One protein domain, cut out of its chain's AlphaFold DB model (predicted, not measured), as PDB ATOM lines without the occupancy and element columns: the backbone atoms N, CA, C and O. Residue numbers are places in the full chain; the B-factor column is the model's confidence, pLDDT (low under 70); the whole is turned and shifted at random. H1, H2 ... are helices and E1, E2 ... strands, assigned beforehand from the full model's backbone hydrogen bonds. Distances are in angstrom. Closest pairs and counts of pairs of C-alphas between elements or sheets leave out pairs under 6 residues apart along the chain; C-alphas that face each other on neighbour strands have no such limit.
ATOM      1  N   LYS A   4      89.023  99.147  88.999       84.31
ATOM      2  CA  LYS A   4      88.533 100.204  88.109       84.31
ATOM      3  C   LYS A   4      87.090 100.519  88.489       84.31
ATOM      4  O   LYS A   4      86.228  99.654  88.363       84.31
ATOM      5  N   LEU A   5      86.835 101.744  88.932       85.56
ATOM      6  CA  LEU A   5      85.493 102.249  89.217       85.56
ATOM      7  C   LEU A   5      85.270 103.499  88.366       85.56
ATOM      8  O   LEU A   5      86.020 104.473  88.456       85.56
ATOM      9  N   HIS A   6      84.260 103.452  87.498       85.38
ATOM     10  CA  HIS A   6      84.018 104.476  86.480       85.38
ATOM     11  C   HIS A   6      85.281 104.735  85.630       85.38
ATOM     12  O   HIS A   6      85.834 103.824  85.014       85.38
ATOM     13  N   SER A   7      85.748 105.985  85.587       74.19
ATOM     14  CA  SER A   7      86.963 106.398  84.872       74.19
ATOM     15  C   SER A   7      88.230 106.384  85.742       74.19
ATOM     16  O   SER A   7      89.259 106.890  85.303       74.19
ATOM     17  N   PHE A   8      88.176 105.828  86.959       77.38
ATOM     18  CA  PHE A   8      89.253 105.908  87.947       77.38
ATOM     19  C   PHE A   8      89.835 104.533  88.276       77.38
ATOM     20  O   PHE A   8      89.121 103.532  88.344       77.38
ATOM     21  N   VAL A   9      91.151 104.505  88.495       82.56
ATOM     22  CA  VAL A   9      91.879 103.357  89.046       82.56
ATOM     23  C   VAL A   9      92.105 103.629  90.524       82.56
ATOM     24  O   VAL A   9      92.584 104.704  90.883       82.56
ATOM     25  N   ILE A  10      91.734 102.678  91.374       81.88
ATOM     26  CA  ILE A  10      91.650 102.889  92.815       81.88
ATOM     27  C   ILE A  10      92.315 101.744  93.564       81.88
ATOM     28  O   ILE A  10      92.154 100.584  93.199       81.88
ATOM     29  N   THR A  11      93.033 102.071  94.633       84.88
ATOM     30  CA  THR A  11      93.736 101.129  95.512       84.88
ATOM     31  C   THR A  11      93.421 101.432  96.972       84.88
ATOM     32  O   THR A  11      93.148 102.585  97.309       84.88
ATOM     33  N   GLY A  12      93.469 100.414  97.831       86.50
ATOM     34  CA  GLY A  12      93.340 100.571  99.283       86.50
ATOM     35  C   GLY A  12      91.968 101.033  99.785       86.50
ATOM     36  O   GLY A  12      91.844 101.411 100.944       86.50
ATOM     37  N   LYS A  13      90.913 101.010  98.957       90.38
ATOM     38  CA  LYS A  13      89.586 101.529  99.334       90.38
ATOM     39  C   LYS A  13      88.435 100.596  98.974       90.38
ATOM     40  O   LYS A  13      88.456  99.913  97.949       90.38
ATOM     41  N   ARG A  14      87.394 100.629  99.804       92.19
ATOM     42  CA  ARG A  14      86.073 100.045  99.556       92.19
ATOM     43  C   ARG A  14      85.051 101.146  99.318       92.19
ATOM     44  O   ARG A  14      85.063 102.165 100.004       92.19
ATOM     45  N   TYR A  15      84.159 100.893  98.368       93.44
ATOM     46  CA  TYR A  15      83.129 101.823  97.924       93.44
ATOM     47  C   TYR A  15      81.766 101.221  98.201       93.44
ATOM     48  O   TYR A  15      81.416 100.205  97.607       93.44
ATOM     49  N   ILE A  16      80.998 101.840  99.091       94.62
ATOM     50  CA  ILE A  16      79.614 101.443  99.359       94.62
ATOM     51  C   ILE A  16      78.714 102.482  98.715       94.62
ATOM     52  O   ILE A  16      78.808 103.658  99.065       94.62
ATOM     53  N   GLN A  17      77.905 102.066  97.740       95.81
ATOM     54  CA  GLN A  17      77.009 102.984  97.048       95.81
ATOM     55  C   GLN A  17      75.932 103.485  98.012       95.81
ATOM     56  O   GLN A  17      75.383 102.712  98.795       95.81
ATOM     57  N   VAL A  18      75.657 104.783  97.955       95.81
ATOM     58  CA  VAL A  18      74.639 105.461  98.764       95.81
ATOM     59  C   VAL A  18      73.840 106.425  97.892       95.81
ATOM     60  O   VAL A  18      74.287 106.808  96.805       95.81
ATOM     61  N   ASP A  19      72.648 106.799  98.354       94.81
ATOM     62  CA  ASP A  19      71.797 107.745  97.639       94.81
ATOM     63  C   ASP A  19      72.509 109.085  97.447       94.81
ATOM     64  O   ASP A  19      73.098 109.648  98.375       94.81
ATOM     65  N   SER A  20      72.424 109.615  96.226       94.19
ATOM     66  CA  SER A  20      72.967 110.935  95.921       94.19
ATOM     67  C   SER A  20      72.086 112.013  96.544       94.19
ATOM     68  O   SER A  20      70.933 112.197  96.152       94.19
ATOM     69  N   GLN A  21      72.642 112.754  97.496       93.38
ATOM     70  CA  GLN A  21      71.991 113.908  98.099       93.38
ATOM     71  C   GLN A  21      72.039 115.110  97.141       93.38
ATOM     72  O   GLN A  21      72.970 115.223  96.341       93.38
ATOM     73  N   PRO A  22      71.089 116.056  97.223       94.06
ATOM     74  CA  PRO A  22      71.109 117.280  96.422       94.06
ATOM     75  C   PRO A  22      72.463 118.010  96.426       94.06
ATOM     76  O   PRO A  22      72.930 118.421  95.364       94.06
ATOM     77  N   LEU A  23      73.128 118.096  97.586       91.06
ATOM     78  CA  LEU A  23      74.471 118.678  97.732       91.06
ATOM     79  C   LEU A  23      75.537 117.985  96.862       91.06
ATOM     80  O   LEU A  23      76.417 118.635  96.297       91.06
ATOM     81  N   HIS A  24      75.457 116.664  96.705       94.44
ATOM     82  CA  HIS A  24      76.362 115.910  95.833       94.44
ATOM     83  C   HIS A  24      76.198 116.335  94.374       94.44
ATOM     84  O   HIS A  24      77.180 116.528  93.651       94.44
ATOM     85  N   ILE A  25      74.951 116.549  93.950       96.00
ATOM     86  CA  ILE A  25      74.621 116.985  92.591       96.00
ATOM     87  C   ILE A  25      75.122 118.414  92.340       96.00
ATOM     88  O   ILE A  25      75.678 118.685  91.272       96.00
ATOM     89  N   THR A  26      74.988 119.330  93.307       95.00
ATOM     90  CA  THR A  26      75.526 120.697  93.163       95.00
ATOM     91  C   THR A  26      77.053 120.707  93.152       95.00
ATOM     92  O   THR A  26      77.660 121.427  92.354       95.00
ATOM     93  N   GLY A  27      77.692 119.847  93.951       93.56
ATOM     94  CA  GLY A  27      79.131 119.597  93.908       93.56
ATOM     95  C   GLY A  27      79.616 119.179  92.517       93.56
ATOM     96  O   GLY A  27      80.553 119.776  91.978       93.56
ATOM     97  N   ILE A  28      78.923 118.227  91.890       95.50
ATOM     98  CA  ILE A  28      79.194 117.802  90.510       95.50
ATOM     99  C   ILE A  28      78.990 118.945  89.517       95.50
ATOM    100  O   ILE A  28      79.864 119.195  88.686       95.50
ATOM    101  N   LEU A  29      77.877 119.677  89.613       95.12
ATOM    102  CA  LEU A  29      77.601 120.811  88.734       95.12
ATOM    103  C   LEU A  29      78.717 121.862  88.793       95.12
ATOM    104  O   LEU A  29      79.135 122.368  87.751       95.12
ATOM    105  N   ARG A  30      79.232 122.170  89.989       93.00
ATOM    106  CA  ARG A  30      80.365 123.093  90.152       93.00
ATOM    107  C   ARG A  30      81.615 122.581  89.459       93.00
ATOM    108  O   ARG A  30      82.235 123.341  88.723       93.00
ATOM    109  N   LYS A  31      81.953 121.300  89.626       94.12
ATOM    110  CA  LYS A  31      83.123 120.693  88.970       94.12
ATOM    111  C   LYS A  31      83.008 120.736  87.449       94.12
ATOM    112  O   LYS A  31      83.960 121.109  86.767       94.12
ATOM    113  N   ILE A  32      81.821 120.445  86.923       93.62
ATOM    114  CA  ILE A  32      81.514 120.577  85.497       93.62
ATOM    115  C   ILE A  32      81.682 122.037  85.048       93.62
ATOM    116  O   ILE A  32      82.403 122.301  84.087       93.62
ATOM    117  N   ALA A  33      81.082 123.001  85.751       92.62
ATOM    118  CA  ALA A  33      81.165 124.422  85.406       92.62
ATOM    119  C   ALA A  33      82.604 124.969  85.471       92.62
ATOM    120  O   ALA A  33      83.022 125.731  84.593       92.62
ATOM    121  N   GLU A  34      83.383 124.554  86.473       92.50
ATOM    122  CA  GLU A  34      84.815 124.847  86.594       92.50
ATOM    123  C   GLU A  34      85.576 124.348  85.362       92.50
ATOM    124  O   GLU A  34      86.350 125.101  84.767       92.50
ATOM    125  N   TRP A  35      85.332 123.108  84.935       91.94
ATOM    126  CA  TRP A  35      85.991 122.531  83.765       91.94
ATOM    127  C   TRP A  35      85.562 123.189  82.460       91.94
ATOM    128  O   TRP A  35      86.427 123.465  81.629       91.94
ATOM    129  N   MET A  36      84.276 123.515  82.299       92.94
ATOM    130  CA  MET A  36      83.784 124.277  81.146       92.94
ATOM    131  C   MET A  36      84.510 125.618  81.032       92.94
ATOM    132  O   MET A  36      84.980 125.980  79.954       92.94
ATOM    133  N   LYS A  37      84.669 126.333  82.154       92.56
ATOM    134  CA  LYS A  37      85.384 127.613  82.197       92.56
ATOM    135  C   LYS A  37      86.876 127.447  81.903       92.56
ATOM    136  O   LYS A  37      87.422 128.210  81.109       92.56
ATOM    137  N   LEU A  38      87.528 126.463  82.524       92.62
ATOM    138  CA  LEU A  38      88.968 126.225  82.386       92.62
ATOM    139  C   LEU A  38      89.340 125.793  80.961       92.62
ATOM    140  O   LEU A  38      90.305 126.291  80.388       92.62
ATOM    141  N   ARG A  39      88.566 124.868  80.387       90.94
ATOM    142  CA  ARG A  39      88.829 124.269  79.071       90.94
ATOM    143  C   ARG A  39      88.143 125.008  77.925       90.94
ATOM    144  O   ARG A  39      88.371 124.653  76.775       90.94
ATOM    145  N   LYS A  40      87.325 126.024  78.228       91.31
ATOM    146  CA  LYS A  40      86.487 126.753  77.261       91.31
ATOM    147  C   LYS A  40      85.647 125.799  76.405       91.31
ATOM    148  O   LYS A  40      85.575 125.947  75.188       91.31
ATOM    149  N   CYS A  41      85.045 124.803  77.050       90.44
ATOM    150  CA  CYS A  41      84.261 123.761  76.398       90.44
ATOM    151  C   CYS A  41      82.795 123.796  76.843       90.44
ATOM    152  O   CYS A  41      82.418 124.502  77.783       90.44
ATOM    153  N   SER A  42      81.963 123.029  76.151       89.56
ATOM    154  CA  SER A  42      80.560 122.837  76.494       89.56
ATOM    155  C   SER A  42      80.376 121.651  77.448       89.56
ATOM    156  O   SER A  42      81.288 120.852  77.659       89.56
ATOM    157  N   LEU A  43      79.169 121.508  78.004       86.25
ATOM    158  CA  LEU A  43      78.794 120.346  78.816       86.25
ATOM    159  C   LEU A  43      78.976 119.024  78.050       86.25
ATOM    160  O   LEU A  43      79.413 118.034  78.626       86.25
ATOM    161  N   ASN A  44      78.688 119.019  76.745       86.12
ATOM    162  CA  ASN A  44      78.767 117.825  75.897       86.12
ATOM    163  C   ASN A  44      80.200 117.299  75.714       86.12
ATOM    164  O   ASN A  44      80.381 116.157  75.285       86.12
ATOM    165  N   ASP A  45      81.194 118.132  76.031       86.88
ATOM    166  CA  ASP A  45      82.618 117.806  75.969       86.88
ATOM    167  C   ASP A  45      83.138 117.232  77.300       86.88
ATOM    168  O   ASP A  45      84.284 116.787  77.390       86.88
ATOM    169  N   ILE A  46      82.314 117.236  78.353       88.19
ATOM    170  CA  ILE A  46      82.660 116.706  79.673       88.19
ATOM    171  C   ILE A  46      82.058 115.310  79.814       88.19
ATOM    172  O   ILE A  46      80.852 115.138  79.947       88.19
ATOM    173  N   HIS A  47      82.921 114.294  79.779       88.56
ATOM    174  CA  HIS A  47      82.495 112.889  79.804       88.56
ATOM    175  C   HIS A  47      82.466 112.264  81.192       88.56
ATOM    176  O   HIS A  47      81.761 111.283  81.412       88.56
ATOM    177  N   ASN A  48      83.232 112.814  82.123       89.62
ATOM    178  CA  ASN A  48      83.218 112.415  83.516       89.62
ATOM    179  C   ASN A  48      83.437 113.640  84.399       89.62
ATOM    180  O   ASN A  48      83.874 114.675  83.916       89.62
ATOM    181  N   ALA A  49      83.091 113.539  85.672       92.00
ATOM    182  CA  ALA A  49      83.502 114.468  86.716       92.00
ATOM    183  C   ALA A  49      83.413 113.734  88.053       92.00
ATOM    184  O   ALA A  49      82.736 112.709  88.156       92.00
ATOM    185  N   TYR A  50      84.088 114.244  89.075       93.44
ATOM    186  CA  TYR A  50      83.915 113.741  90.428       93.44
ATOM    187  C   TYR A  50      83.946 114.882  91.435       93.44
ATOM    188  O   TYR A  50      84.592 115.908  91.213       93.44
ATOM    189  N   TYR A  51      83.234 114.687  92.535       94.31
ATOM    190  CA  TYR A  51      83.146 115.615  93.651       94.31
ATOM    191  C   TYR A  51      83.374 114.841  94.946       94.31
ATOM    192  O   TYR A  51      82.754 113.804  95.149       94.31
ATOM    193  N   TYR A  52      84.281 115.324  95.792       93.06
ATOM    194  CA  TYR A  52      84.505 114.769  97.122       93.06
ATOM    195  C   TYR A  52      83.836 115.683  98.143       93.06
ATOM    196  O   TYR A  52      84.103 116.885  98.156       93.06
ATOM    197  N   CYS A  53      82.959 115.108  98.956       90.44
ATOM    198  CA  CYS A  53      82.283 115.785 100.043       90.44
ATOM    199  C   CYS A  53      82.958 115.355 101.348       90.44
ATOM    200  O   CYS A  53      82.768 114.235 101.820       90.44
ATOM    201  N   GLU A  54      83.797 116.226 101.908       86.62
ATOM    202  CA  GLU A  54      84.535 115.920 103.142       86.62
ATOM    203  C   GLU A  54      83.595 115.752 104.343       86.62
ATOM    204  O   GLU A  54      83.854 114.945 105.230       86.62
ATOM    205  N   GLU A  55      82.482 116.486 104.338       81.56
ATOM    206  CA  GLU A  55      81.529 116.597 105.447       81.56
ATOM    207  C   GLU A  55      80.824 115.275 105.766       81.56
ATOM    208  O   GLU A  55      80.608 114.960 106.935       81.56
ATOM    209  N   ASP A  56      80.490 114.492 104.739       86.81
ATOM    210  CA  ASP A  56      79.881 113.165 104.877       86.81
ATOM    211  C   ASP A  56      80.806 112.030 104.403       86.81
ATOM    212  O   ASP A  56      80.406 110.864 104.382       86.81
ATOM    213  N   GLY A  57      82.058 112.352 104.055       88.88
ATOM    214  CA  GLY A  57      83.065 111.385 103.625       88.88
ATOM    215  C   GLY A  57      82.689 110.639 102.345       88.88
ATOM    216  O   GLY A  57      83.086 109.481 102.174       88.88
ATOM    217  N   THR A  58      81.915 111.266 101.456       94.75
ATOM    218  CA  THR A  58      81.456 110.648 100.208       94.75
ATOM    219  C   THR A  58      82.200 111.158  98.979       94.75
ATOM    220  O   THR A  58      82.764 112.252  98.944       94.75
ATOM    221  N   VAL A  59      82.205 110.345  97.923       95.00
ATOM    222  CA  VAL A  59      82.601 110.761  96.578       95.00
ATOM    223  C   VAL A  59      81.460 110.509  95.616       95.00
ATOM    224  O   VAL A  59      80.881 109.426  95.581       95.00
ATOM    225  N   THR A  60      81.179 111.506  94.798       95.88
ATOM    226  CA  THR A  60      80.175 111.453  93.748       95.88
ATOM    227  C   THR A  60      80.876 111.432  92.406       95.88
ATOM    228  O   THR A  60      81.786 112.225  92.167       95.88
ATOM    229  N   PHE A  61      80.450 110.546  91.518       94.06
ATOM    230  CA  PHE A  61      80.930 110.439  90.150       94.06
ATOM    231  C   PHE A  61      79.815 110.801  89.187       94.06
ATOM    232  O   PHE A  61      78.680 110.385  89.368       94.06
ATOM    233  N   TYR A  62      80.166 111.531  88.139       93.25
ATOM    234  CA  TYR A  62      79.336 111.788  86.973       93.25
ATOM    235  C   TYR A  62      79.956 111.088  85.769       93.25
ATOM    236  O   TYR A  62      81.170 111.182  85.567       93.25
ATOM    237  N   GLN A  63      79.131 110.430  84.954       90.81
ATOM    238  CA  GLN A  63      79.523 109.923  83.642       90.81
ATOM    239  C   GLN A  63      78.471 110.276  82.589       90.81
ATOM    240  O   GLN A  63      77.275 110.065  82.788       90.81
ATOM    241  N   ALA A  64      78.934 110.799  81.456       85.31
ATOM    242  CA  ALA A  64      78.101 111.130  80.309       85.31
ATOM    243  C   ALA A  64      77.979 109.953  79.327       85.31
ATOM    244  O   ALA A  64      78.800 109.034  79.308       85.31
ATOM    245  N   ASP A  65      77.004 110.066  78.426       69.94
ATOM    246  CA  ASP A  65      76.555 109.050  77.455       69.94
ATOM    247  C   ASP A  65      77.584 108.707  76.350       69.94
ATOM    248  O   ASP A  65      77.313 107.953  75.426       69.94
ATOM    249  N   LYS A  66      78.786 109.292  76.414       63.94
ATOM    250  CA  LYS A  66      79.883 109.085  75.451       63.94
ATOM    251  C   LYS A  66      81.109 108.395  76.047       63.94
ATOM    252  O   LYS A  66      82.095 108.200  75.340       63.94
ATOM    253  N   SER A  67      81.092 108.073  77.341       57.09
ATOM    254  CA  SER A  67      82.149 107.239  77.917       57.09
ATOM    255  C   SER A  67      81.991 105.800  77.411       57.09
ATOM    256  O   SER A  67      80.877 105.378  77.126       57.09
ATOM    257  N   GLU A  68      83.075 105.029  77.300       54.06
ATOM    258  CA  GLU A  68      83.078 103.591  76.937       54.06
ATOM    259  C   GLU A  68      82.326 102.694  77.958       54.06
ATOM    260  O   GLU A  68      82.585 101.498  78.071       54.06
ATOM    261  N   VAL A  69      81.437 103.278  78.763       54.78
ATOM    262  CA  VAL A  69      80.702 102.682  79.870       54.78
ATOM    263  C   VAL A  69      79.218 102.732  79.521       54.78
ATOM    264  O   VAL A  69      78.686 103.777  79.164       54.78
ATOM    265  N   GLU A  70      78.553 101.585  79.635       57.44
ATOM    266  CA  GLU A  70      77.247 101.302  79.027       57.44
ATOM    267  C   GLU A  70      76.061 102.148  79.533       57.44
ATOM    268  O   GLU A  70      74.955 101.971  79.021       57.44
ATOM    269  N   ARG A  71      76.225 103.030  80.538       77.06
ATOM    270  CA  ARG A  71      75.117 103.825  81.108       77.06
ATOM    271  C   ARG A  71      75.587 105.183  81.648       77.06
ATOM    272  O   ARG A  71      76.427 105.187  82.545       77.06
ATOM    273  N   PRO A  72      75.044 106.323  81.179       87.94
ATOM    274  CA  PRO A  72      75.265 107.621  81.812       87.94
ATOM    275  C   PRO A  72      74.575 107.693  83.176       87.94
ATOM    276  O   PRO A  72      73.494 107.132  83.361       87.94
ATOM    277  N   GLY A  73      75.162 108.431  84.112       92.50
ATOM    278  CA  GLY A  73      74.595 108.534  85.449       92.50
ATOM    279  C   GLY A  73      75.433 109.314  86.449       92.50
ATOM    280  O   GLY A  73      76.492 109.864  86.124       92.50
ATOM    281  N   ILE A  74      74.907 109.371  87.670       94.50
ATOM    282  CA  ILE A  74      75.582 109.873  88.861       94.50
ATOM    283  C   ILE A  74      75.562 108.789  89.935       94.50
ATOM    284  O   ILE A  74      74.521 108.193  90.196       94.50
ATOM    285  N   TRP A  75      76.709 108.551  90.564       95.25
ATOM    286  CA  TRP A  75      76.855 107.573  91.639       95.25
ATOM    287  C   TRP A  75      77.587 108.206  92.809       95.25
ATOM    288  O   TRP A  75      78.696 108.710  92.630       95.25
ATOM    289  N   THR A  76      77.003 108.139  94.000       96.62
ATOM    290  CA  THR A  76      77.684 108.511  95.240       96.62
ATOM    291  C   THR A  76      78.109 107.255  95.987       96.62
ATOM    292  O   THR A  76      77.364 106.280  96.077       96.62
ATOM    293  N   TYR A  77      79.315 107.290  96.541       95.69
ATOM    294  CA  TYR A  77      79.866 106.231  97.368       95.69
ATOM    295  C   TYR A  77      80.424 106.796  98.661       95.69
ATOM    296  O   TYR A  77      81.095 107.826  98.658       95.69
ATOM    297  N   MET A  78      80.231 106.061  99.746       95.06
ATOM    298  CA  MET A  78      80.980 106.242 100.982       95.06
ATOM    299  C   MET A  78      82.301 105.471 100.890       95.06
ATOM    300  O   MET A  78      82.317 104.325 100.420       95.06
ATOM    301  N   LEU A  79      83.404 106.096 101.313       90.94
ATOM    302  CA  LEU A  79      84.743 105.520 101.193       90.94
ATOM    303  C   LEU A  79      85.203 104.922 102.522       90.94
ATOM    304  O   LEU A  79      85.145 105.574 103.561       90.94
ATOM    305  N   TYR A  80      85.745 103.708 102.462       90.81
ATOM    306  CA  TYR A  80      86.391 103.051 103.596       90.81
ATOM    307  C   TYR A  80      87.794 102.606 103.211       90.81
ATOM    308  O   TYR A  80      87.973 101.946 102.188       90.81
ATOM    309  N   GLU A  81      88.778 102.919 104.045       91.56
ATOM    310  CA  GLU A  81      90.134 102.400 103.880       91.56
ATOM    311  C   GLU A  81      90.156 100.878 104.103       91.56
ATOM    312  O   GLU A  81      89.456 100.338 104.968       91.56
ATOM    313  N   CYS A  82      90.952 100.163 103.312       90.06
ATOM    314  CA  CYS A  82      91.129  98.720 103.433       90.06
ATOM    315  C   CYS A  82      92.543  98.285 103.013       90.06
ATOM    316  O   CYS A  82      93.197  98.986 102.242       90.06
ATOM    317  N   PRO A  83      93.028  97.124 103.491       90.75
ATOM    318  CA  PRO A  83      94.306  96.581 103.045       90.75
ATOM    319  C   PRO A  83      94.320  96.259 101.549       90.75
ATOM    320  O   PRO A  83      93.294  95.885 100.969       90.75
ATOM    321  N   ASP A  84      95.512  96.295 100.957       87.00
ATOM    322  CA  ASP A  84      95.727  95.885  99.574       87.00
ATOM    323  C   ASP A  84      95.204  94.462  99.323       87.00
ATOM    324  O   ASP A  84      95.534  93.507 100.027       87.00
ATOM    325  N   GLY A  85      94.392  94.315  98.278       84.56
ATOM    326  CA  GLY A  85      93.748  93.058  97.895       84.56
ATOM    327  C   GLY A  85      92.325  92.907  98.434       84.56
ATOM    328  O   GLY A  85      91.655  91.943  98.074       84.56
ATOM    329  N   GLN A  86      91.853  93.840  99.268       89.75
ATOM    330  CA  GLN A  86      90.492  93.849  99.811       89.75
ATOM    331  C   GLN A  86      89.609  94.974  99.253       89.75
ATOM    332  O   GLN A  86      88.520  95.222  99.789       89.75
ATOM    333  N   GLU A  87      90.078  95.656  98.207       92.44
ATOM    334  CA  GLU A  87      89.324  96.674  97.489       92.44
ATOM    335  C   GLU A  87      88.077  96.061  96.854       92.44
ATOM    336  O   GLU A  87      88.137  95.006  96.218       92.44
ATOM    337  N   ASN A  88      86.929  96.715  97.026       91.56
ATOM    338  CA  ASN A  88      85.674  96.241  96.455       91.56
ATOM    339  C   ASN A  88      84.673  97.385  96.258       91.56
ATOM    340  O   ASN A  88      84.756  98.418  96.930       91.56
ATOM    341  N   VAL A  89      83.710  97.173  95.363       91.44
ATOM    342  CA  VAL A  89      82.572  98.066  95.131       91.44
ATOM    343  C   VAL A  89      81.299  97.310  95.483       91.44
ATOM    344  O   VAL A  89      81.065  96.215  94.978       91.44
ATOM    345  N   PHE A  90      80.477  97.905  96.337       93.38
ATOM    346  CA  PHE A  90      79.176  97.390  96.744       93.38
ATOM    347  C   PHE A  90      78.098  98.268  96.098       93.38
ATOM    348  O   PHE A  90      77.713  99.281  96.688       93.38
ATOM    349  N   PRO A  91      77.683  97.956  94.854       90.81
ATOM    350  CA  PRO A  91      76.620  98.686  94.185       90.81
ATOM    351  C   PRO A  91      75.253  98.310  94.761       90.81
ATOM    352  O   PRO A  91      75.042  97.174  95.188       90.81
ATOM    353  N   ASP A  92      74.313  99.244  94.690       92.50
ATOM    354  CA  ASP A  92      72.914  99.017  95.033       92.50
ATOM    355  C   ASP A  92      72.037  99.414  93.841       92.50
ATOM    356  O   ASP A  92      71.999 100.569  93.410       92.50
ATOM    357  N   SER A  93      71.349  98.422  93.274       90.06
ATOM    358  CA  SER A  93      70.458  98.605  92.128       90.06
ATOM    359  C   SER A  93      69.174  99.369  92.458       90.06
ATOM    360  O   SER A  93      68.472  99.773  91.535       90.06
ATOM    361  N   GLY A  94      68.837  99.521  93.742       92.94
ATOM    362  CA  GLY A  94      67.693 100.303  94.204       92.94
ATOM    363  C   GLY A  94      67.931 101.814  94.179       92.94
ATOM    364  O   GLY A  94      66.965 102.573  94.217       92.94
ATOM    365  N   ILE A  95      69.189 102.250  94.074       93.94
ATOM    366  CA  ILE A  95      69.568 103.665  94.091       93.94
ATOM    367  C   ILE A  95      69.364 104.286  92.705       93.94
ATOM    368  O   ILE A  95      69.870 103.780  91.696       93.94
ATOM    369  N   ASP A  96      68.658 105.421  92.651       92.25
ATOM    370  CA  ASP A  96      68.513 106.195  91.415       92.25
ATOM    371  C   ASP A  96      69.846 106.856  91.047       92.25
ATOM    372  O   ASP A  96      70.371 107.707  91.763       92.25
ATOM    373  N   THR A  97      70.380 106.466  89.894       93.88
ATOM    374  CA  THR A  97      71.640 106.981  89.337       93.88
ATOM    375  C   THR A  97      71.395 107.900  88.141       93.88
ATOM    376  O   THR A  97      72.315 108.229  87.392       93.88
ATOM    377  N   SER A  98      70.147 108.316  87.914       93.19
ATOM    378  CA  SER A  98      69.775 109.120  86.757       93.19
ATOM    379  C   SER A  98      70.385 110.523  86.781       93.19
ATOM    380  O   SER A  98      70.588 111.150  87.817       93.19
ATOM    381  N   LEU A  99      70.602 111.083  85.589       93.12
ATOM    382  CA  LEU A  99      71.066 112.465  85.420       93.12
ATOM    383  C   LEU A  99      69.967 113.519  85.639       93.12
ATOM    384  O   LEU A  99      70.227 114.716  85.508       93.12
ATOM    385  N   LYS A 100      68.734 113.108  85.970       94.56
ATOM    386  CA  LYS A 100      67.586 114.021  86.096       94.56
ATOM    387  C   LYS A 100      67.836 115.165  87.087       94.56
ATOM    388  O   LYS A 100      67.549 116.303  86.712       94.56
ATOM    389  N   PRO A 101      68.384 114.940  88.301       95.00
ATOM    390  CA  PRO A 101      68.639 116.032  89.240       95.00
ATOM    391  C   PRO A 101      69.620 117.070  88.685       95.00
ATOM    392  O   PRO A 101      69.401 118.270  88.832       95.00
ATOM    393  N   LEU A 102      70.662 116.623  87.976       94.75
ATOM    394  CA  LEU A 102      71.636 117.514  87.344       94.75
ATOM    395  C   LEU A 102      70.997 118.345  86.226       94.75
ATOM    396  O   LEU A 102      71.229 119.550  86.148       94.75
ATOM    397  N   TYR A 103      70.161 117.730  85.384       93.56
ATOM    398  CA  TYR A 103      69.454 118.453  84.324       93.56
ATOM    399  C   TYR A 103      68.468 119.487  84.864       93.56
ATOM    400  O   TYR A 103      68.360 120.567  84.287       93.56
ATOM    401  N   ARG A 104      67.809 119.208  85.993       95.31
ATOM    402  CA  ARG A 104      66.976 120.197  86.691       95.31
ATOM    403  C   ARG A 104      67.794 121.415  87.119       95.31
ATOM    404  O   ARG A 104      67.427 122.535  86.778       95.31
ATOM    405  N   LEU A 105      68.945 121.207  87.763       94.56
ATOM    406  CA  LEU A 105      69.830 122.318  88.134       94.56
ATOM    407  C   LEU A 105      70.316 123.120  86.916       94.56
ATOM    408  O   LEU A 105      70.379 124.346  86.966       94.56
ATOM    409  N   LEU A 106      70.647 122.443  85.811       91.62
ATOM    410  CA  LEU A 106      71.056 123.092  84.559       91.62
ATOM    411  C   LEU A 106      69.923 123.907  83.916       91.62
ATOM    412  O   LEU A 106      70.198 124.924  83.283       91.62
ATOM    413  N   ALA A 107      68.670 123.490  84.102       93.50
ATOM    414  CA  ALA A 107      67.484 124.238  83.688       93.50
ATOM    415  C   ALA A 107      67.162 125.432  84.610       93.50
ATOM    416  O   ALA A 107      66.289 126.234  84.286       93.50
ATOM    417  N   GLY A 108      67.881 125.579  85.729       92.25
ATOM    418  CA  GLY A 108      67.676 126.644  86.712       92.25
ATOM    419  C   GLY A 108      66.724 126.277  87.852       92.25
ATOM    420  O   GLY A 108      66.456 127.132  88.698       92.25
ATOM    421  N   ASP A 109      66.243 125.033  87.911       95.38
ATOM    422  CA  ASP A 109      65.472 124.553  89.056       95.38
ATOM    423  C   ASP A 109      66.361 124.442  90.295       95.38
ATOM    424  O   ASP A 109      67.567 124.191  90.209       95.38
ATOM    425  N   LYS A 110      65.729 124.526  91.466       94.88
ATOM    426  CA  LYS A 110      66.359 124.157  92.731       94.88
ATOM    427  C   LYS A 110      65.997 122.736  93.137       94.88
ATOM    428  O   LYS A 110      64.870 122.282  92.923       94.88
TER     429      LYS A 110
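Overview. This is residues 4 to 110 of the 250 residues of an uncharacterized protein of Calothrix sp. HK-06 (UniProt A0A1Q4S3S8). One strongly twisted sheet of five strands has the long helix H1 packed slantwise over one face, at its E3 edge, with the short helix H2 beside residues 22 to 29 of H1. Toward the other end of the long axis, residues 4 to 9 fold back on themselves in a small loop that includes part of E1. The printed part has 107 residues, in the order E1 E2 H1 E3 E4 E5 E6 H2; the sheet is mixed, E3 E4 E5 E2 E6, and the class is mixed, helices and strands. It is compact, with a radius of gyration of the C-alphas of 14.0 A, yet elongated, spanning 41 by 27 by 26 A.

Along the chain. E1 is residues 8 to 10, from C-alpha 8 at (89.253, 105.908, 87.947), and E2 residues 13 to 18. H1, residues 22 to 39, is 25.8 A long. E3 is residues 48 to 53, E4 58 to 63, E5 73 to 81, 24.9 A long, and E6 88 to 90. H2, residues 100 to 106, ends at C-alpha 106 at (71.056, 123.092, 84.559).

Arrangement. E3, E4 and E5 form a meander, each strand the antiparallel neighbour of the one before; N 51 and O 60 are 2.9 A apart, N 61 and O 75 2.8 A. E2 is antiparallel to E5, with N 16 and O 78 at 3.1 A, and parallel to E6, with N 15 and O 88 at 2.9 A. H1 is on the sheet at a height of 7.3 A; its closest C-alphas to E3 are Ile 28 and Tyr 51, 5.5 A. H1 and H2 touch at Ile 25 and Leu 102, their closest C-alphas, 6.1 A, at a steep tilt of 51 degrees. Every O i to N i+4 pair is within hydrogen-bond range in H1 and H2. E1 pairs with no named strand.

Size, cuts and confidence. The C-alphas farthest apart, Gly 85 and Gly 108, are 44.0 A apart. The printed part has no cut and no long link. Confidence is low at residues 65 to 70.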